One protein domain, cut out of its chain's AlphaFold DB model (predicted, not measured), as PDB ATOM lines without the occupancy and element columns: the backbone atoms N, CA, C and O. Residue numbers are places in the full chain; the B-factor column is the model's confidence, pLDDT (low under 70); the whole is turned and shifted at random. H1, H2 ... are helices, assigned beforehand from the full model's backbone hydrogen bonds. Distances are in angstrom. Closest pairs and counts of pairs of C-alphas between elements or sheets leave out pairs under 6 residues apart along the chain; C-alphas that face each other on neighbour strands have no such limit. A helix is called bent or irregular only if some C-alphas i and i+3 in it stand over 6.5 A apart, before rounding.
ATOM      1  N   CYS A   2     115.067 -23.550   4.231       33.84
ATOM      2  CA  CYS A   2     114.389 -22.640   5.153       33.84
ATOM      3  C   CYS A   2     114.923 -22.961   6.563       33.84
ATOM      4  O   CYS A   2     114.370 -23.804   7.258       33.84
ATOM      5  N   PRO A   3     116.021 -22.328   7.019       45.84
ATOM      6  CA  PRO A   3     116.773 -22.767   8.202       45.84
ATOM      7  C   PRO A   3     115.981 -22.669   9.513       45.84
ATOM      8  O   PRO A   3     116.431 -23.151  10.543       45.84
ATOM      9  N   ALA A   4     114.816 -22.019   9.491       47.25
ATOM     10  CA  ALA A   4     114.079 -21.608  10.672       47.25
ATOM     11  C   ALA A   4     113.511 -22.780  11.477       47.25
ATOM     12  O   ALA A   4     113.631 -22.767  12.693       47.25
ATOM     13  N   LEU A   5     112.918 -23.802  10.850       54.12
ATOM     14  CA  LEU A   5     112.241 -24.870  11.601       54.12
ATOM     15  C   LEU A   5     113.248 -25.854  12.210       54.12
ATOM     16  O   LEU A   5     113.155 -26.178  13.391       54.12
ATOM     17  N   LEU A   6     114.281 -26.225  11.451       51.22
ATOM     18  CA  LEU A   6     115.419 -27.015  11.935       51.22
ATOM     19  C   LEU A   6     116.196 -26.279  13.036       51.22
ATOM     20  O   LEU A   6     116.459 -26.866  14.081       51.22
ATOM     21  N   ALA A   7     116.499 -24.987  12.852       48.47
ATOM     22  CA  ALA A   7     117.187 -24.189  13.867       48.47
ATOM     23  C   ALA A   7     116.328 -23.970  15.115       48.47
ATOM     24  O   ALA A   7     116.853 -24.043  16.216       48.47
ATOM     25  N   VAL A   8     115.018 -23.741  14.983       55.34
ATOM     26  CA  VAL A   8     114.118 -23.586  16.138       55.34
ATOM     27  C   VAL A   8     114.001 -24.900  16.902       55.34
ATOM     28  O   VAL A   8     114.126 -24.890  18.121       55.34
ATOM     29  N   THR A   9     113.839 -26.034  16.218       56.06
ATOM     30  CA  THR A   9     113.737 -27.339  16.886       56.06
ATOM     31  C   THR A   9     115.067 -27.725  17.543       56.06
ATOM     32  O   THR A   9     115.082 -28.082  18.716       56.06
ATOM     33  N   ALA A  10     116.199 -27.546  16.854       54.34
ATOM     34  CA  ALA A  10     117.528 -27.785  17.419       54.34
ATOM     35  C   ALA A  10     117.871 -26.824  18.574       54.34
ATOM     36  O   ALA A  10     118.424 -27.261  19.577       54.34
ATOM     37  N   CYS A  11     117.508 -25.537  18.492       54.22
ATOM     38  CA  CYS A  11     117.707 -24.569  19.581       54.22
ATOM     39  C   CYS A  11     116.823 -24.868  20.796       54.22
ATOM     40  O   CYS A  11     117.299 -24.763  21.925       54.22
ATOM     41  N   LEU A  12     115.555 -25.241  20.589       56.69
ATOM     42  CA  LEU A  12     114.649 -25.619  21.678       56.69
ATOM     43  C   LEU A  12     115.136 -26.885  22.390       56.69
ATOM     44  O   LEU A  12     115.056 -26.968  23.613       56.69
ATOM     45  N   ILE A  13     115.704 -27.835  21.644       55.97
ATOM     46  CA  ILE A  13     116.217 -29.081  22.211       55.97
ATOM     47  C   ILE A  13     117.611 -28.910  22.854       55.97
ATOM     48  O   ILE A  13     117.833 -29.402  23.959       55.97
ATOM     49  N   ASN A  14     118.532 -28.143  22.259       54.41
ATOM     50  CA  ASN A  14     119.822 -27.812  22.891       54.41
ATOM     51  C   ASN A  14     119.638 -27.018  24.195       54.41
ATOM     52  O   ASN A  14     120.375 -27.219  25.158       54.41
ATOM     53  N   ARG A  15     118.625 -26.144  24.254       53.12
ATOM     54  CA  ARG A  15     118.251 -25.432  25.482       53.12
ATOM     55  C   ARG A  15     117.763 -26.389  26.574       53.12
ATOM     56  O   ARG A  15     118.158 -26.226  27.724       53.12
ATOM     57  N   HIS A  16     116.981 -27.409  26.217       53.22
ATOM     58  CA  HIS A  16     116.569 -28.462  27.150       53.22
ATOM     59  C   HIS A  16     117.772 -29.213  27.745       53.22
ATOM     60  O   HIS A  16     117.826 -29.448  28.951       53.22
ATOM     61  N   GLN A  17     118.768 -29.551  26.918       50.25
ATOM     62  CA  GLN A  17     119.986 -30.216  27.386       50.25
ATOM     63  C   GLN A  17     120.816 -29.349  28.333       50.25
ATOM     64  O   GLN A  17     121.175 -29.830  29.406       50.25
ATOM     65  N   TYR A  18     121.073 -28.088  27.966       52.59
ATOM     66  CA  TYR A  18     121.840 -27.147  28.789       52.59
ATOM     67  C   TYR A  18     121.268 -27.060  30.210       52.59
ATOM     68  O   TYR A  18     121.985 -27.225  31.198       52.59
ATOM     69  N   LEU A  19     119.943 -26.929  30.302       47.16
ATOM     70  CA  LEU A  19     119.231 -26.897  31.574       47.16
ATOM     71  C   LEU A  19     119.352 -28.236  32.323       47.16
ATOM     72  O   LEU A  19     119.568 -28.240  33.532       47.16
ATOM     73  N   SER A  20     119.239 -29.379  31.632       47.88
ATOM     74  CA  SER A  20     119.315 -30.708  32.267       47.88
ATOM     75  C   SER A  20     120.711 -31.057  32.799       47.88
ATOM     76  O   SER A  20     120.827 -31.746  33.811       47.88
ATOM     77  N   SER A  21     121.773 -30.539  32.166       47.81
ATOM     78  CA  SER A  21     123.158 -30.708  32.615       47.81
ATOM     79  C   SER A  21     123.559 -29.753  33.746       47.81
ATOM     80  O   SER A  21     124.314 -30.148  34.633       47.81
ATOM     81  N   GLU A  22     123.035 -28.519  33.778       44.03
ATOM     82  CA  GLU A  22     123.309 -27.561  34.866       44.03
ATOM     83  C   GLU A  22     122.565 -27.895  36.172       44.03
ATOM     84  O   GLU A  22     123.063 -27.583  37.261       44.03
ATOM     85  N   GLY A  23     121.432 -28.605  36.092       41.72
ATOM     86  CA  GLY A  23     120.694 -29.106  37.261       41.72
ATOM     87  C   GLY A  23     121.473 -30.116  38.120       41.72
ATOM     88  O   GLY A  23     121.150 -30.296  39.293       41.72
ATOM     89  N   PHE A  24     122.531 -30.733  37.578       38.62
ATOM     90  CA  PHE A  24     123.445 -31.597  38.340       38.62
ATOM     91  C   PHE A  24     124.559 -30.822  39.065       38.62
ATOM     92  O   PHE A  24     125.093 -31.315  40.058       38.62
ATOM     93  N   ALA A  25     124.915 -29.620  38.599       40.47
ATOM     94  CA  ALA A  25     126.024 -28.831  39.147       40.47
ATOM     95  C   ALA A  25     125.572 -27.759  40.152       40.47
ATOM     96  O   ALA A  25     126.343 -27.355  41.022       40.47
ATOM     97  N   THR A  26     124.319 -27.309  40.071       42.22
ATOM     98  CA  THR A  26     123.759 -26.322  40.999       42.22
ATOM     99  C   THR A  26     122.434 -26.850  41.534       42.22
ATOM    100  O   THR A  26     121.463 -26.977  40.802       42.22
ATOM    101  N   ASP A  34     111.428 -29.721  34.555       49.50
ATOM    102  CA  ASP A  34     110.344 -30.603  34.113       49.50
ATOM    103  C   ASP A  34     109.346 -29.870  33.192       49.50
ATOM    104  O   ASP A  34     108.832 -30.450  32.239       49.50
ATOM    105  N   SER A  35     109.119 -28.564  33.407       53.00
ATOM    106  CA  SER A  35     108.116 -27.781  32.665       53.00
ATOM    107  C   SER A  35     108.513 -27.425  31.222       53.00
ATOM    108  O   SER A  35     107.660 -27.409  30.326       53.00
ATOM    109  N   GLU A  36     109.797 -27.153  30.957       52.12
ATOM    110  CA  GLU A  36     110.266 -26.799  29.607       52.12
ATOM    111  C   GLU A  36     110.378 -28.044  28.707       52.12
ATOM    112  O   GLU A  36     109.979 -27.991  27.540       52.12
ATOM    113  N   GLY A  37     110.802 -29.192  29.252       55.44
ATOM    114  CA  GLY A  37     110.755 -30.487  28.557       55.44
ATOM    115  C   GLY A  37     109.349 -30.931  28.207       55.44
ATOM    116  O   GLY A  37     109.076 -31.304  27.063       55.44
ATOM    117  N   GLU A  38     108.416 -30.781  29.143       62.44
ATOM    118  CA  GLU A  38     107.004 -31.049  28.890       62.44
ATOM    119  C   GLU A  38     106.427 -30.116  27.808       62.44
ATOM    120  O   GLU A  38     105.595 -30.530  26.998       62.44
ATOM    121  N   THR A  39     106.912 -28.873  27.721       67.19
ATOM    122  CA  THR A  39     106.499 -27.912  26.687       67.19
ATOM    123  C   THR A  39     107.008 -28.306  25.299       67.19
ATOM    124  O   THR A  39     106.235 -28.276  24.339       67.19
ATOM    125  N   VAL A  40     108.270 -28.731  25.174       65.62
ATOM    126  CA  VAL A  40     108.835 -29.225  23.904       65.62
ATOM    127  C   VAL A  40     108.109 -30.492  23.442       65.62
ATOM    128  O   VAL A  40     107.726 -30.590  22.274       65.62
ATOM    129  N   LEU A  41     107.824 -31.422  24.359       67.31
ATOM    130  CA  LEU A  41     107.042 -32.629  24.076       67.31
ATOM    131  C   LEU A  41     105.611 -32.307  23.641       67.31
ATOM    132  O   LEU A  41     105.117 -32.884  22.671       67.31
ATOM    133  N   ARG A  42     104.951 -31.346  24.300       71.25
ATOM    134  CA  ARG A  42     103.622 -30.869  23.891       71.25
ATOM    135  C   ARG A  42     103.665 -30.259  22.497       71.25
ATOM    136  O   ARG A  42     102.841 -30.637  21.669       71.25
ATOM    137  N   LEU A  43     104.623 -29.383  22.200       72.19
ATOM    138  CA  LEU A  43     104.769 -28.774  20.872       72.19
ATOM    139  C   LEU A  43     105.010 -29.822  19.778       72.19
ATOM    140  O   LEU A  43     104.342 -29.780  18.746       72.19
ATOM    141  N   LEU A  44     105.888 -30.799  20.025       73.06
ATOM    142  CA  LEU A  44     106.099 -31.935  19.126       73.06
ATOM    143  C   LEU A  44     104.815 -32.751  18.940       73.06
ATOM    144  O   LEU A  44     104.472 -33.094  17.811       73.06
ATOM    145  N   SER A  45     104.066 -33.015  20.013       75.00
ATOM    146  CA  SER A  45     102.798 -33.749  19.936       75.00
ATOM    147  C   SER A  45     101.734 -32.998  19.124       75.00
ATOM    148  O   SER A  45     101.071 -33.606  18.282       75.00
ATOM    149  N   TYR A  46     101.624 -31.674  19.293       76.19
ATOM    150  CA  TYR A  46     100.724 -30.828  18.511       76.19
ATOM    151  C   TYR A  46     101.131 -30.803  17.041       76.19
ATOM    152  O   TYR A  46     100.277 -30.959  16.173       76.19
ATOM    153  N   LEU A  47     102.427 -30.664  16.753       79.25
ATOM    154  CA  LEU A  47     102.949 -30.728  15.391       79.25
ATOM    155  C   LEU A  47     102.616 -32.076  14.735       79.25
ATOM    156  O   LEU A  47     102.088 -32.100  13.625       79.25
ATOM    157  N   CYS A  48     102.850 -33.191  15.433       82.38
ATOM    158  CA  CYS A  48     102.531 -34.531  14.933       82.38
ATOM    159  C   CYS A  48     101.025 -34.711  14.694       82.38
ATOM    160  O   CYS A  48     100.627 -35.284  13.679       82.38
ATOM    161  N   ALA A  49     100.177 -34.182  15.579       79.31
ATOM    162  CA  ALA A  49      98.729 -34.197  15.396       79.31
ATOM    163  C   ALA A  49      98.307 -33.398  14.152       79.31
ATOM    164  O   ALA A  49      97.501 -33.882  13.361       79.31
ATOM    165  N   GLN A  50      98.896 -32.220  13.922       81.94
ATOM    166  CA  GLN A  50      98.620 -31.414  12.728       81.94
ATOM    167  C   GLN A  50      99.073 -32.111  11.442       81.94
ATOM    168  O   GLN A  50      98.326 -32.130  10.465       81.94
ATOM    169  N   ILE A  51     100.253 -32.739  11.448       85.12
ATOM    170  CA  ILE A  51     100.734 -33.546  10.316       85.12
ATOM    171  C   ILE A  51      99.743 -34.676  10.016       85.12
ATOM    172  O   ILE A  51      99.378 -34.899   8.860       85.12
ATOM    173  N   THR A  52      99.274 -35.353  11.064       86.12
ATOM    174  CA  THR A  52      98.331 -36.468  10.945       86.12
ATOM    175  C   THR A  52      96.979 -36.016  10.393       86.12
ATOM    176  O   THR A  52      96.439 -36.672   9.506       86.12
ATOM    177  N   CYS A  53      96.466 -34.868  10.846       85.44
ATOM    178  CA  CYS A  53      95.229 -34.273  10.337       85.44
ATOM    179  C   CYS A  53      95.342 -33.798   8.882       85.44
ATOM    180  O   CYS A  53      94.384 -33.928   8.124       85.44
ATOM    181  N   ALA A  54      96.488 -33.237   8.488       85.19
ATOM    182  CA  ALA A  54      96.705 -32.750   7.128       85.19
ATOM    183  C   ALA A  54      96.801 -33.897   6.107       85.19
ATOM    184  O   ALA A  54      96.313 -33.774   4.983       85.19
ATOM    185  N   GLY A  55      97.409 -35.016   6.508       87.81
ATOM    186  CA  GLY A  55      97.506 -36.220   5.692       87.81
ATOM    187  C   GLY A  55      98.491 -36.115   4.521       87.81
ATOM    188  O   GLY A  55      99.113 -35.084   4.258       87.81
ATOM    189  N   VAL A  56      98.649 -37.233   3.809       90.81
ATOM    190  CA  VAL A  56      99.674 -37.416   2.762       90.81
ATOM    191  C   VAL A  56      99.468 -36.458   1.587       90.81
ATOM    192  O   VAL A  56     100.432 -35.859   1.119       90.81
ATOM    193  N   ASP A  57      98.223 -36.261   1.146       90.25
ATOM    194  CA  ASP A  57      97.899 -35.452  -0.039       90.25
ATOM    195  C   ASP A  57      98.298 -33.982   0.115       90.25
ATOM    196  O   ASP A  57      98.687 -33.331  -0.857       90.25
ATOM    197  N   TYR A  58      98.207 -33.445   1.334       89.19
ATOM    198  CA  TYR A  58      98.612 -32.074   1.619       89.19
ATOM    199  C   TYR A  58     100.126 -31.909   1.456       89.19
ATOM    200  O   TYR A  58     100.583 -31.072   0.675       89.19
ATOM    201  N   PHE A  59     100.914 -32.758   2.121       87.38
ATOM    202  CA  PHE A  59     102.375 -32.724   2.012       87.38
ATOM    203  C   PHE A  59     102.874 -33.134   0.619       87.38
ATOM    204  O   PHE A  59     103.886 -32.615   0.151       87.38
ATOM    205  N   GLY A  60     102.119 -33.970  -0.099       87.69
ATOM    206  CA  GLY A  60     102.371 -34.301  -1.501       87.69
ATOM    207  C   GLY A  60     102.295 -33.088  -2.439       87.69
ATOM    208  O   GLY A  60     102.986 -33.067  -3.457       87.69
ATOM    209  N   LYS A  61     101.523 -32.048  -2.089       89.31
ATOM    210  CA  LYS A  61     101.421 -30.791  -2.858       89.31
ATOM    211  C   LYS A  61     102.476 -29.753  -2.472       89.31
ATOM    212  O   LYS A  61     102.795 -28.881  -3.278       89.31
ATOM    213  N   LEU A  62     103.022 -29.827  -1.260       87.12
ATOM    214  CA  LEU A  62     104.067 -28.912  -0.796       87.12
ATOM    215  C   LEU A  62     105.431 -29.246  -1.415       87.12
ATOM    216  O   LEU A  62     105.648 -30.377  -1.843       87.12
ATOM    217  N   PRO A  63     106.389 -28.305  -1.477       89.31
ATOM    218  CA  PRO A  63     107.778 -28.621  -1.814       89.31
ATOM    219  C   PRO A  63     108.360 -29.734  -0.913       89.31
ATOM    220  O   PRO A  63     108.115 -29.719   0.293       89.31
ATOM    221  N   PRO A  64     109.161 -30.677  -1.451       87.81
ATOM    222  CA  PRO A  64     109.609 -31.868  -0.711       87.81
ATOM    223  C   PRO A  64     110.497 -31.521   0.492       87.81
ATOM    224  O   PRO A  64     110.525 -32.256   1.476       87.81
ATOM    225  N   ILE A  65     111.155 -30.358   0.444       86.50
ATOM    226  CA  ILE A  65     111.975 -29.835   1.536       86.50
ATOM    227  C   ILE A  65     111.192 -29.699   2.850       86.50
ATOM    228  O   ILE A  65     111.766 -29.919   3.905       86.50
ATOM    229  N   PHE A  66     109.881 -29.426   2.807       84.81
ATOM    230  CA  PHE A  66     109.068 -29.342   4.024       84.81
ATOM    231  C   PHE A  66     108.970 -30.695   4.736       84.81
ATOM    232  O   PHE A  66     109.125 -30.765   5.953       84.81
ATOM    233  N   SER A  67     108.760 -31.780   3.987       89.88
ATOM    234  CA  SER A  67     108.743 -33.131   4.555       89.88
ATOM    235  C   SER A  67     110.117 -33.531   5.087       89.88
ATOM    236  O   SER A  67     110.198 -34.125   6.157       89.88
ATOM    237  N   VAL A  68     111.190 -33.157   4.384       89.25
ATOM    238  CA  VAL A  68     112.577 -33.397   4.818       89.25
ATOM    239  C   VAL A  68     112.882 -32.668   6.128       89.25
ATOM    240  O   VAL A  68     113.364 -33.291   7.067       89.25
ATOM    241  N   GLU A  69     112.561 -31.376   6.232       84.94
ATOM    242  CA  GLU A  69     112.802 -30.576   7.441       84.94
ATOM    243  C   GLU A  69     112.000 -31.100   8.645       84.94
ATOM    244  O   GLU A  69     112.521 -31.162   9.762       84.94
ATOM    245  N   LEU A  70     110.750 -31.528   8.432       87.06
ATOM    246  CA  LEU A  70     109.920 -32.109   9.490       87.06
ATOM    247  C   LEU A  70     110.434 -33.486   9.935       87.06
ATOM    248  O   LEU A  70     110.508 -33.744  11.134       87.06
ATOM    249  N   LEU A  71     110.843 -34.349   9.001       88.75
ATOM    250  CA  LEU A  71     111.458 -35.640   9.325       88.75
ATOM    251  C   LEU A  71     112.793 -35.472  10.061       88.75
ATOM    252  O   LEU A  71     113.032 -36.164  11.048       88.75
ATOM    253  N   ALA A  72     113.621 -34.516   9.638       85.62
ATOM    254  CA  ALA A  72     114.852 -34.150  10.332       85.62
ATOM    255  C   ALA A  72     114.568 -33.682  11.767       85.62
ATOM    256  O   ALA A  72     115.230 -34.112  12.706       85.62
ATOM    257  N   SER A  73     113.534 -32.860  11.954       80.44
ATOM    258  CA  SER A  73     113.117 -32.373  13.273       80.44
ATOM    259  C   SER A  73     112.654 -33.512  14.192       80.44
ATOM    260  O   SER A  73     113.032 -33.550  15.363       80.44
ATOM    261  N   LEU A  74     111.889 -34.474  13.661       81.88
ATOM    262  CA  LEU A  74     111.458 -35.668  14.400       81.88
ATOM    263  C   LEU A  74     112.629 -36.595  14.744       81.88
ATOM    264  O   LEU A  74     112.688 -37.122  15.852       81.88
ATOM    265  N   SER A  75     113.574 -36.762  13.819       82.06
ATOM    266  CA  SER A  75     114.805 -37.517  14.043       82.06
ATOM    267  C   SER A  75     115.634 -36.910  15.166       82.06
ATOM    268  O   SER A  75     115.992 -37.601  16.116       82.06
ATOM    269  N   ILE A  76     115.889 -35.601  15.088       78.31
ATOM    270  CA  ILE A  76     116.622 -34.863  16.113       78.31
ATOM    271  C   ILE A  76     115.925 -35.060  17.458       78.31
ATOM    272  O   ILE A  76     116.587 -35.477  18.396       78.31
ATOM    273  N   ALA A  77     114.603 -34.899  17.555       73.75
ATOM    274  CA  ALA A  77     113.871 -35.165  18.796       73.75
ATOM    275  C   ALA A  77     114.073 -36.597  19.341       73.75
ATOM    276  O   ALA A  77     114.220 -36.770  20.551       73.75
ATOM    277  N   ALA A  78     114.147 -37.607  18.468       72.06
ATOM    278  CA  ALA A  78     114.374 -39.001  18.854       72.06
ATOM    279  C   ALA A  78     115.774 -39.259  19.450       72.06
ATOM    280  O   ALA A  78     115.901 -40.084  20.353       72.06
ATOM    281  N   SER A  79     116.819 -38.536  19.011       67.75
ATOM    282  CA  SER A  79     118.191 -38.670  19.559       67.75
ATOM    283  C   SER A  79     118.296 -38.376  21.056       67.75
ATOM    284  O   SER A  79     119.245 -38.819  21.696       67.75
ATOM    285  N   PHE A  80     117.351 -37.629  21.630       63.69
ATOM    286  CA  PHE A  80     117.426 -37.163  23.020       63.69
ATOM    287  C   PHE A  80     116.731 -38.098  24.016       63.69
ATOM    288  O   PHE A  80     116.370 -37.672  25.109       63.69
ATOM    289  N   GLY A  81     116.511 -39.368  23.652       52.78
ATOM    290  CA  GLY A  81     115.904 -40.369  24.542       52.78
ATOM    291  C   GLY A  81     114.411 -40.151  24.809       52.78
ATOM    292  O   GLY A  81     113.818 -40.840  25.638       52.78
ATOM    293  N   ILE A  82     113.784 -39.212  24.096       58.66
ATOM    294  CA  ILE A  82     112.339 -39.020  24.100       58.66
ATOM    295  C   ILE A  82     111.720 -40.196  23.345       58.66
ATOM    296  O   ILE A  82     111.861 -40.304  22.126       58.66
ATOM    297  N   ALA A  83     111.008 -41.073  24.056       57.78
ATOM    298  CA  ALA A  83     110.199 -42.099  23.415       57.78
ATOM    299  C   ALA A  83     109.157 -41.416  22.514       57.78
ATOM    300  O   ALA A  83     108.250 -40.735  23.000       57.78
ATOM    301  N   LEU A  84     109.311 -41.564  21.195       64.56
ATOM    302  CA  LEU A  84     108.377 -41.004  20.224       64.56
ATOM    303  C   LEU A  84     106.971 -41.559  20.511       64.56
ATOM    304  O   LEU A  84     106.786 -42.779  20.515       64.56
ATOM    305  N   PRO A  85     105.960 -40.705  20.753       69.00
ATOM    306  CA  PRO A  85     104.600 -41.182  20.948       69.00
ATOM    307  C   PRO A  85     104.074 -41.838  19.656       69.00
ATOM    308  O   PRO A  85     104.534 -41.491  18.565       69.00
ATOM    309  N   PRO A  86     103.056 -42.717  19.722       76.19
ATOM    310  CA  PRO A  86     102.477 -43.373  18.539       76.19
ATOM    311  C   PRO A  86     102.071 -42.390  17.428       76.19
ATOM    312  O   PRO A  86     102.249 -42.658  16.242       76.19
ATOM    313  N   VAL A  87     101.596 -41.203  17.818       78.75
ATOM    314  CA  VAL A  87     101.222 -40.114  16.901       78.75
ATOM    315  C   VAL A  87     102.427 -39.590  16.111       78.75
ATOM    316  O   VAL A  87     102.281 -39.211  14.953       78.75
ATOM    317  N   ALA A  88     103.627 -39.594  16.694       79.56
ATOM    318  CA  ALA A  88     104.843 -39.178  16.002       79.56
ATOM    319  C   ALA A  88     105.306 -40.214  14.965       79.56
ATOM    320  O   ALA A  88     105.776 -39.833  13.894       79.56
ATOM    321  N   PHE A  89     105.103 -41.510  15.224       81.19
ATOM    322  CA  PHE A  89     105.324 -42.565  14.227       81.19
ATOM    323  C   PHE A  89     104.333 -42.474  13.060       81.19
ATOM    324  O   PHE A  89     104.716 -42.603  11.897       81.19
ATOM    325  N   GLN A  90     103.065 -42.182  13.348       86.31
ATOM    326  CA  GLN A  90     102.059 -41.976  12.308       86.31
ATOM    327  C   GLN A  90     102.364 -40.729  11.463       86.31
ATOM    328  O   GLN A  90     102.336 -40.787  10.233       86.31
ATOM    329  N   ALA A  91     102.718 -39.617  12.114       87.12
ATOM    330  CA  ALA A  91     103.112 -38.382  11.446       87.12
ATOM    331  C   ALA A  91     104.355 -38.579  10.565       87.12
ATOM    332  O   ALA A  91     104.363 -38.159   9.408       87.12
ATOM    333  N   SER A  92     105.386 -39.255  11.077       89.56
ATOM    334  CA  SER A  92     106.609 -39.524  10.318       89.56
ATOM    335  C   SER A  92     106.340 -40.422   9.103       89.56
ATOM    336  O   SER A  92     106.843 -40.138   8.019       89.56
ATOM    337  N   SER A  93     105.453 -41.413   9.226       90.94
ATOM    338  CA  SER A  93     105.032 -42.277   8.112       90.94
ATOM    339  C   SER A  93     104.249 -41.515   7.034       90.94
ATOM    340  O   SER A  93     104.447 -41.747   5.842       90.94
ATOM    341  N   ILE A  94     103.405 -40.550   7.419       91.19
ATOM    342  CA  ILE A  94     102.713 -39.655   6.473       91.19
ATOM    343  C   ILE A  94     103.721 -38.817   5.681       91.19
ATOM    344  O   ILE A  94     103.612 -38.713   4.456       91.19
ATOM    345  N   LEU A  95     104.715 -38.244   6.365       92.00
ATOM    346  CA  LEU A  95     105.760 -37.439   5.731       92.00
ATOM    347  C   LEU A  95     106.651 -38.281   4.816       92.00
ATOM    348  O   LEU A  95     106.922 -37.859   3.692       92.00
ATOM    349  N   ALA A  96     107.057 -39.471   5.266       92.62
ATOM    350  CA  ALA A  96     107.819 -40.421   4.466       92.62
ATOM    351  C   ALA A  96     107.048 -40.794   3.194       92.62
ATOM    352  O   ALA A  96     107.591 -40.695   2.096       92.62
ATOM    353  N   LYS A  97     105.749 -41.106   3.315       93.50
ATOM    354  CA  LYS A  97     104.895 -41.463   2.174       93.50
ATOM    355  C   LYS A  97     104.740 -40.320   1.177       93.50
ATOM    356  O   LYS A  97     104.797 -40.557  -0.023       93.50
ATOM    357  N   ALA A  98     104.590 -39.086   1.658       92.81
ATOM    358  CA  ALA A  98     104.537 -37.901   0.801       92.81
ATOM    359  C   ALA A  98     105.877 -37.607   0.097       92.81
ATOM    360  O   ALA A  98     105.894 -36.989  -0.972       92.81
ATOM    361  N   LEU A  99     106.996 -38.034   0.694       93.19
ATOM    362  CA  LEU A  99     108.343 -37.830   0.167       93.19
ATOM    363  C   LEU A  99     108.772 -38.919  -0.826       93.19
ATOM    364  O   LEU A  99     109.565 -38.613  -1.711       93.19
ATOM    365  N   LEU A 100     108.253 -40.148  -0.715       91.00
ATOM    366  CA  LEU A 100     108.718 -41.333  -1.454       91.00
ATOM    367  C   LEU A 100     109.027 -41.070  -2.935       91.00
ATOM    368  O   LEU A 100     110.142 -41.328  -3.383       91.00
ATOM    369  N   ASP A 101     108.072 -40.554  -3.704       88.00
ATOM    370  CA  ASP A 101     108.216 -40.384  -5.164       88.00
ATOM    371  C   ASP A 101     108.948 -39.101  -5.571       88.00
ATOM    372  O   ASP A 101     109.129 -38.819  -6.752       88.00
ATOM    373  N   ARG A 102     109.362 -38.304  -4.586       91.88
ATOM    374  CA  ARG A 102     109.957 -36.972  -4.767       91.88
ATOM    375  C   ARG A 102     111.293 -36.828  -4.039       91.88
ATOM    376  O   ARG A 102     111.865 -35.732  -4.017       91.88
ATOM    377  N   LEU A 103     111.763 -37.910  -3.417       92.88
ATOM    378  CA  LEU A 103     113.057 -37.999  -2.765       92.88
ATOM    379  C   LEU A 103     114.161 -37.824  -3.814       92.88
ATOM    380  O   LEU A 103     114.052 -38.321  -4.930       92.88
ATOM    381  N   ARG A 104     115.214 -37.103  -3.439       91.56
ATOM    382  CA  ARG A 104     116.382 -36.817  -4.276       91.56
ATOM    383  C   ARG A 104     117.658 -37.096  -3.479       91.56
ATOM    384  O   ARG A 104     117.598 -37.275  -2.255       91.56
ATOM    385  N   ASP A 105     118.794 -37.100  -4.158       90.38
ATOM    386  CA  ASP A 105     120.107 -37.377  -3.566       90.38
ATOM    387  C   ASP A 105     120.490 -36.364  -2.474       90.38
ATOM    388  O   ASP A 105     120.947 -36.748  -1.399       90.38
ATOM    389  N   ASP A 106     120.212 -35.075  -2.686       89.06
ATOM    390  CA  ASP A 106     120.468 -33.990  -1.725       89.06
ATOM    391  C   ASP A 106     119.628 -34.129  -0.444       89.06
ATOM    392  O   ASP A 106     120.113 -33.921   0.675       89.06
ATOM    393  N   HIS A 107     118.370 -34.553  -0.585       91.81
ATOM    394  CA  HIS A 107     117.517 -34.893   0.556       91.81
ATOM    395  C   HIS A 107     118.054 -36.114   1.316       91.81
ATOM    396  O   HIS A 107     118.034 -36.133   2.545       91.81
ATOM    397  N   THR A 108     118.554 -37.115   0.586       91.31
ATOM    398  CA  THR A 108     119.125 -38.344   1.155       91.31
ATOM    399  C   THR A 108     120.369 -38.033   1.980       91.31
ATOM    400  O   THR A 108     120.437 -38.435   3.140       91.31
ATOM    401  N   HIS A 109     121.289 -37.235   1.429       89.69
ATOM    402  CA  HIS A 109     122.461 -36.729   2.143       89.69
ATOM    403  C   HIS A 109     122.064 -36.026   3.442       89.69
ATOM    404  O   HIS A 109     122.600 -36.322   4.505       89.69
ATOM    405  N   THR A 110     121.107 -35.097   3.358       88.31
ATOM    406  CA  THR A 110     120.678 -34.278   4.499       88.31
ATOM    407  C   THR A 110     120.104 -35.134   5.625       88.31
ATOM    408  O   THR A 110     120.465 -34.935   6.779       88.31
ATOM    409  N   LEU A 111     119.228 -36.089   5.301       89.88
ATOM    410  CA  LEU A 111     118.591 -36.946   6.302       89.88
ATOM    411  C   LEU A 111     119.580 -37.944   6.919       89.88
ATOM    412  O   LEU A 111     119.596 -38.094   8.133       89.88
ATOM    413  N   LEU A 112     120.431 -38.588   6.113       88.31
ATOM    414  CA  LEU A 112     121.402 -39.582   6.597       88.31
ATOM    415  C   LEU A 112     122.614 -38.982   7.312       88.31
ATOM    416  O   LEU A 112     123.325 -39.708   8.000       88.31
ATOM    417  N   SER A 113     122.846 -37.679   7.166       84.88
ATOM    418  CA  SER A 113     123.849 -36.946   7.946       84.88
ATOM    419  C   SER A 113     123.391 -36.669   9.386       84.88
ATOM    420  O   SER A 113     124.161 -36.135  10.178       84.88
ATOM    421  N   LEU A 114     122.137 -36.984   9.731       85.00
ATOM    422  CA  LEU A 114     121.620 -36.890  11.093       85.00
ATOM    423  C   LEU A 114     121.778 -38.250  11.778       85.00
ATOM    424  O   LEU A 114     121.109 -39.212  11.397       85.00
ATOM    425  N   ASP A 115     122.606 -38.315  12.820       72.75
ATOM    426  CA  ASP A 115     122.959 -39.563  13.521       72.75
ATOM    427  C   ASP A 115     121.734 -40.397  13.948       72.75
ATOM    428  O   ASP A 115     121.720 -41.628  13.864       72.75
ATOM    429  N   SER A 116     120.654 -39.726  14.355       76.44
ATOM    430  CA  SER A 116     119.414 -40.345  14.832       76.44
ATOM    431  C   SER A 116     118.436 -40.768  13.740       76.44
ATOM    432  O   SER A 116     117.470 -41.474  14.039       76.44
ATOM    433  N   PHE A 117     118.657 -40.390  12.478       85.62
ATOM    434  CA  PHE A 117     117.698 -40.700  11.411       85.62
ATOM    435  C   PHE A 117     117.687 -42.195  11.096       85.62
ATOM    436  O   PHE A 117     116.649 -42.770  10.760       85.62
ATOM    437  N   SER A 118     118.829 -42.842  11.323       78.88
ATOM    438  CA  SER A 118     119.016 -44.290  11.312       78.88
ATOM    439  C   SER A 118     117.969 -45.045  12.153       78.88
ATOM    440  O   SER A 118     117.569 -46.145  11.773       78.88
ATOM    441  N   ILE A 119     117.458 -44.451  13.241       77.44
ATOM    442  CA  ILE A 119     116.416 -45.038  14.102       77.44
ATOM    443  C   ILE A 119     115.088 -45.148  13.349       77.44
ATOM    444  O   ILE A 119     114.399 -46.163  13.441       77.44
ATOM    445  N   LEU A 120     114.729 -44.120  12.575       80.50
ATOM    446  CA  LEU A 120     113.487 -44.111  11.802       80.50
ATOM    447  C   LEU A 120     113.541 -45.111  10.639       80.50
ATOM    448  O   LEU A 120     112.531 -45.729  10.320       80.50
ATOM    449  N   LEU A 121     114.728 -45.336  10.070       83.19
ATOM    450  CA  LEU A 121     114.946 -46.312   8.998       83.19
ATOM    451  C   LEU A 121     114.836 -47.778   9.448       83.19
ATOM    452  O   LEU A 121     114.705 -48.657   8.603       83.19
ATOM    453  N   ARG A 122     114.851 -48.055  10.758       75.31
ATOM    454  CA  ARG A 122     114.649 -49.408  11.313       75.31
ATOM    455  C   ARG A 122     113.172 -49.790  11.463       75.31
ATOM    456  O   ARG A 122     112.868 -50.870  11.965       75.31
ATOM    457  N   GLN A 123     112.241 -48.919  11.074       77.81
ATOM    458  CA  GLN A 123     110.811 -49.201  11.186       77.81
ATOM    459  C   GLN A 123     110.371 -50.279  10.188       77.81
ATOM    460  O   GLN A 123     110.596 -50.160   8.987       77.81
ATOM    461  N   ALA A 124     109.655 -51.293  10.679       74.31
ATOM    462  CA  ALA A 124     109.091 -52.379   9.871       74.31
ATOM    463  C   ALA A 124     107.803 -51.983   9.107       74.31
ATOM    464  O   ALA A 124     106.948 -52.826   8.842       74.31
ATOM    465  N   ASP A 125     107.635 -50.698   8.785       84.12
ATOM    466  CA  ASP A 125     106.492 -50.183   8.027       84.12
ATOM    467  C   ASP A 125     106.811 -50.160   6.513       84.12
ATOM    468  O   ASP A 125     107.911 -49.748   6.133       84.12
ATOM    469  N   PRO A 126     105.878 -50.557   5.623       86.69
ATOM    470  CA  PRO A 126     106.124 -50.614   4.177       86.69
ATOM    471  C   PRO A 126     106.603 -49.297   3.549       86.69
ATOM    472  O   PRO A 126     107.390 -49.314   2.600       86.69
ATOM    473  N   VAL A 127     106.149 -48.148   4.060       90.00
ATOM    474  CA  VAL A 127     106.575 -46.829   3.574       90.00
ATOM    475  C   VAL A 127     108.042 -46.606   3.917       90.00
ATOM    476  O   VAL A 127     108.816 -46.186   3.057       90.00
ATOM    477  N   TRP A 128     108.429 -46.920   5.151       90.81
ATOM    478  CA  TRP A 128     109.801 -46.781   5.631       90.81
ATOM    479  C   TRP A 128     110.760 -47.756   4.958       90.81
ATOM    480  O   TRP A 128     111.846 -47.343   4.565       90.81
ATOM    481  N   ILE A 129     110.330 -48.996   4.723       89.31
ATOM    482  CA  ILE A 129     111.074 -49.984   3.929       89.31
ATOM    483  C   ILE A 129     111.351 -49.439   2.523       89.31
ATOM    484  O   ILE A 129     112.496 -49.432   2.072       89.31
ATOM    485  N   THR A 130     110.323 -48.916   1.847       91.00
ATOM    486  CA  THR A 130     110.466 -48.359   0.490       91.00
ATOM    487  C   THR A 130     111.379 -47.128   0.476       91.00
ATOM    488  O   THR A 130     112.195 -46.955  -0.431       91.00
ATOM    489  N   LEU A 131     111.263 -46.264   1.490       92.81
ATOM    490  CA  LEU A 131     112.109 -45.079   1.630       92.81
ATOM    491  C   LEU A 131     113.571 -45.484   1.849       92.81
ATOM    492  O   LEU A 131     114.452 -44.965   1.168       92.81
ATOM    493  N   ALA A 132     113.817 -46.441   2.745       92.50
ATOM    494  CA  ALA A 132     115.139 -46.985   3.021       92.50
ATOM    495  C   ALA A 132     115.766 -47.592   1.761       92.50
ATOM    496  O   ALA A 132     116.902 -47.264   1.444       92.50
ATOM    497  N   GLN A 133     115.021 -48.390   0.992       92.12
ATOM    498  CA  GLN A 133     115.494 -48.949  -0.279       92.12
ATOM    499  C   GLN A 133     115.892 -47.858  -1.290       92.12
ATOM    500  O   GLN A 133     116.963 -47.946  -1.891       92.12
ATOM    501  N   LYS A 134     115.086 -46.794  -1.439       93.62
ATOM    502  CA  LYS A 134     115.428 -45.643  -2.300       93.62
ATOM    503  C   LYS A 134     116.688 -44.916  -1.818       93.62
ATOM    504  O   LYS A 134     117.556 -44.599  -2.624       93.62
ATOM    505  N   MET A 135     116.810 -44.679  -0.512       94.19
ATOM    506  CA  MET A 135     117.987 -44.025   0.071       94.19
ATOM    507  C   MET A 135     119.249 -44.882  -0.075       94.19
ATOM    508  O   MET A 135     120.290 -44.351  -0.451       94.19
ATOM    509  N   ILE A 136     119.152 -46.198   0.155       93.81
ATOM    510  CA  ILE A 136     120.230 -47.163  -0.096       93.81
ATOM    511  C   ILE A 136     120.667 -47.068  -1.559       93.81
ATOM    512  O   ILE A 136     121.858 -46.952  -1.820       93.81
ATOM    513  N   TYR A 137     119.739 -47.062  -2.515       93.06
ATOM    514  CA  TYR A 137     120.104 -46.910  -3.923       93.06
ATOM    515  C   TYR A 137     120.855 -45.594  -4.185       93.06
ATOM    516  O   TYR A 137     121.967 -45.633  -4.711       93.06
ATOM    517  N   HIS A 138     120.328 -44.446  -3.740       93.25
ATOM    518  CA  HIS A 138     120.975 -43.141  -3.938       93.25
ATOM    519  C   HIS A 138     122.412 -43.097  -3.401       93.25
ATOM    520  O   HIS A 138     123.315 -42.647  -4.106       93.25
ATOM    521  N   VAL A 139     122.653 -43.585  -2.177       92.69
ATOM    522  CA  VAL A 139     123.997 -43.514  -1.571       92.69
ATOM    523  C   VAL A 139     125.018 -44.423  -2.251       92.69
ATOM    524  O   VAL A 139     126.211 -44.187  -2.099       92.69
ATOM    525  N   HIS A 140     124.579 -45.430  -3.012       93.81
ATOM    526  CA  HIS A 140     125.471 -46.306  -3.777       93.81
ATOM    527  C   HIS A 140     125.601 -45.876  -5.248       93.81
ATOM    528  O   HIS A 140     126.669 -46.070  -5.834       93.81
ATOM    529  N   ALA A 141     124.564 -45.261  -5.825       91.94
ATOM    530  CA  ALA A 141     124.538 -44.762  -7.200       91.94
ATOM    531  C   ALA A 141     125.268 -43.421  -7.368       91.94
ATOM    532  O   ALA A 141     126.034 -43.236  -8.314       91.94
ATOM    533  N   ASN A 142     125.106 -42.488  -6.426       91.75
ATOM    534  CA  ASN A 142     125.676 -41.151  -6.548       91.75
ATOM    535  C   ASN A 142     127.127 -41.091  -6.025       91.75
ATOM    536  O   ASN A 142     127.405 -41.338  -4.851       91.75
ATOM    537  N   ALA A 143     128.069 -40.712  -6.895       87.81
ATOM    538  CA  ALA A 143     129.491 -40.631  -6.556       87.81
ATOM    539  C   ALA A 143     129.816 -39.592  -5.464       87.81
ATOM    540  O   ALA A 143     130.709 -39.836  -4.653       87.81
ATOM    541  N   GLU A 144     129.100 -38.468  -5.401       88.75
ATOM    542  CA  GLU A 144     129.303 -37.443  -4.366       88.75
ATOM    543  C   GLU A 144     128.883 -37.958  -2.985       88.75
ATOM    544  O   GLU A 144     129.570 -37.707  -1.993       88.75
ATOM    545  N   LEU A 145     127.802 -38.745  -2.915       88.62
ATOM    546  CA  LEU A 145     127.342 -39.374  -1.670       88.62
ATOM    547  C   LEU A 145     128.324 -40.437  -1.164       88.62
ATOM    548  O   LEU A 145     128.575 -40.541   0.038       88.62
ATOM    549  N   VAL A 146     128.935 -41.189  -2.082       87.38
ATOM    550  CA  VAL A 146     129.988 -42.152  -1.740       87.38
ATOM    551  C   VAL A 146     131.236 -41.437  -1.223       87.38
ATOM    552  O   VAL A 146     131.754 -41.798  -0.166       87.38
ATOM    553  N   LEU A 147     131.702 -40.397  -1.924       87.50
ATOM    554  CA  LEU A 147     132.896 -39.633  -1.536       87.50
ATOM    555  C   LEU A 147     132.719 -38.877  -0.213       87.50
ATOM    556  O   LEU A 147     133.676 -38.753   0.549       87.50
ATOM    557  N   SER A 148     131.505 -38.411   0.086       85.38
ATOM    558  CA  SER A 148     131.170 -37.783   1.372       85.38
ATOM    559  C   SER A 148     131.035 -38.785   2.525       85.38
ATOM    560  O   SER A 148     130.894 -38.380   3.676       85.38
ATOM    561  N   GLY A 149     131.128 -40.092   2.254       85.56
ATOM    562  CA  GLY A 149     131.116 -41.128   3.283       85.56
ATOM    563  C   GLY A 149     129.736 -41.408   3.877       85.56
ATOM    564  O   GLY A 149     129.665 -42.102   4.890       85.56
ATOM    565  N   VAL A 150     128.652 -40.936   3.247       87.12
ATOM    566  CA  VAL A 150     127.268 -41.117   3.730       87.12
ATOM    567  C   VAL A 150     126.895 -42.598   3.846       87.12
ATOM    568  O   VAL A 150     126.133 -42.976   4.725       87.12
ATOM    569  N   VAL A 151     127.493 -43.476   3.036       86.75
ATOM    570  CA  VAL A 151     127.304 -44.938   3.143       86.75
ATOM    571  C   VAL A 151     127.607 -45.455   4.558       86.75
ATOM    572  O   VAL A 151     126.934 -46.361   5.040       86.75
ATOM    573  N   LYS A 152     128.571 -44.846   5.264       85.56
ATOM    574  CA  LYS A 152     128.971 -45.253   6.621       85.56
ATOM    575  C   LYS A 152     127.941 -44.898   7.695       85.56
ATOM    576  O   LYS A 152     128.069 -45.385   8.812       85.56
ATOM    577  N   THR A 153     126.953 -44.056   7.387       85.69
ATOM    578  CA  THR A 153     125.883 -43.696   8.330       85.69
ATOM    579  C   THR A 153     124.679 -44.635   8.241       85.69
ATOM    580  O   THR A 153     123.756 -44.543   9.055       85.69
ATOM    581  N   LEU A 154     124.681 -45.569   7.279       86.94
ATOM    582  CA  LEU A 154     123.653 -46.597   7.178       86.94
ATOM    583  C   LEU A 154     123.684 -47.526   8.409       86.94
ATOM    584  O   LEU A 154     124.762 -47.921   8.856       86.94
TER     585      LEU A 154
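This is residues 2 to 26 and 34 to 154 of the 624 residues of an uncharacterized protein of Schistocephalus solidus (UniProt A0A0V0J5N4). The long helix H2, kinked near residue 55, joins H1, H3 and H4 in a loose up-and-down bundle, with H3 in the middle of the domain. H5, H6 and H7 pack on the hairpin of H3 and H4, apart from H1 and H2, and the small H8 and H9 lie by the last turns of H7; residues 21 to 26 stick out at the other end of the length. The printed part has 146 residues, with nine named helices, H1 to H9 in chain order, and no named strand: the class is all helix. It is compact, with a radius of gyration of the C-alphas of 15.8 A and spans of 51 by 36 by 30 A.

H2, residues 34 to 61, is 38.0 A long and begins at C-alpha 34 (110.344, -30.603, 34.113). H1 is residues 3 to 22, 27.9 A, from C-alpha 3 at (116.773, -22.767, 8.202). H3 is residues 64 to 79, 23.0 A; H4 is residues 86 to 102, 25.3 A; H7 is residues 126 to 141, 22.4 A. The shorter helices are H5, residues 105 to 112, H6, residues 117 to 121, H8, residues 143 to 147, and H9, residues 150 to 153, ending at C-alpha 153 (125.883, -43.696, 8.330). H2 and H4 are irregular: C-alphas 53 and 56 are 9.3 A apart, and C-alphas 98 and 101 are 7.4 A apart.

H2 touches H4, the same way at a steep tilt of 38 degrees, only just past shallow; the closest C-alphas, Gly 60 and Ala 98, are 4.8 A apart. H2 is close to but not clearly touching H3, with C-alphas 59 and 67 at 6.9 A. H1 touches H2 with residues 12 to 16 alone, closest at C-alphas 16 and 37, 6.3 A, and H3 with residues 5 to 13 alone, closest at C-alphas 6 and 73, 6.0 A. H3 and H4 form a helical hairpin, with C-alphas 67 and 95 at 5.4 A. H3 touches H5 at C-alphas 72 and 111, 6.2 A, and H6 at C-alphas 75 and 117, 5.0 A, the closest of each pair. H7 touches H4, closest at C-alphas 97 and 127, 5.8 A, at a steep tilt of 46 degrees. H7 and H8 touch only at the corner, closest at C-alphas 139 and 145, 5.3 A; H9 only just touches H7, with 3 pairs of C-alphas within 8 A. Each O i to N i+4 pair is within hydrogen-bond range in H1, H3, H5, H6, H7 and H8, against 20 of 24 in H2 and 11 of 13 in H4; H9 is too short for such a pair.

The two C-alphas farthest apart, Thr 26 and Ala 141, are 51.6 A apart. Residues 27 to 33 are not printed, and C-alphas 26 and 34 are 15.7 A apart across this cut. Of the links that are printed whole, none is long. The mean pLDDT of the printed part is 77.1; residues 2 to 26, 34 to 41 and 79 to 85 are under 70.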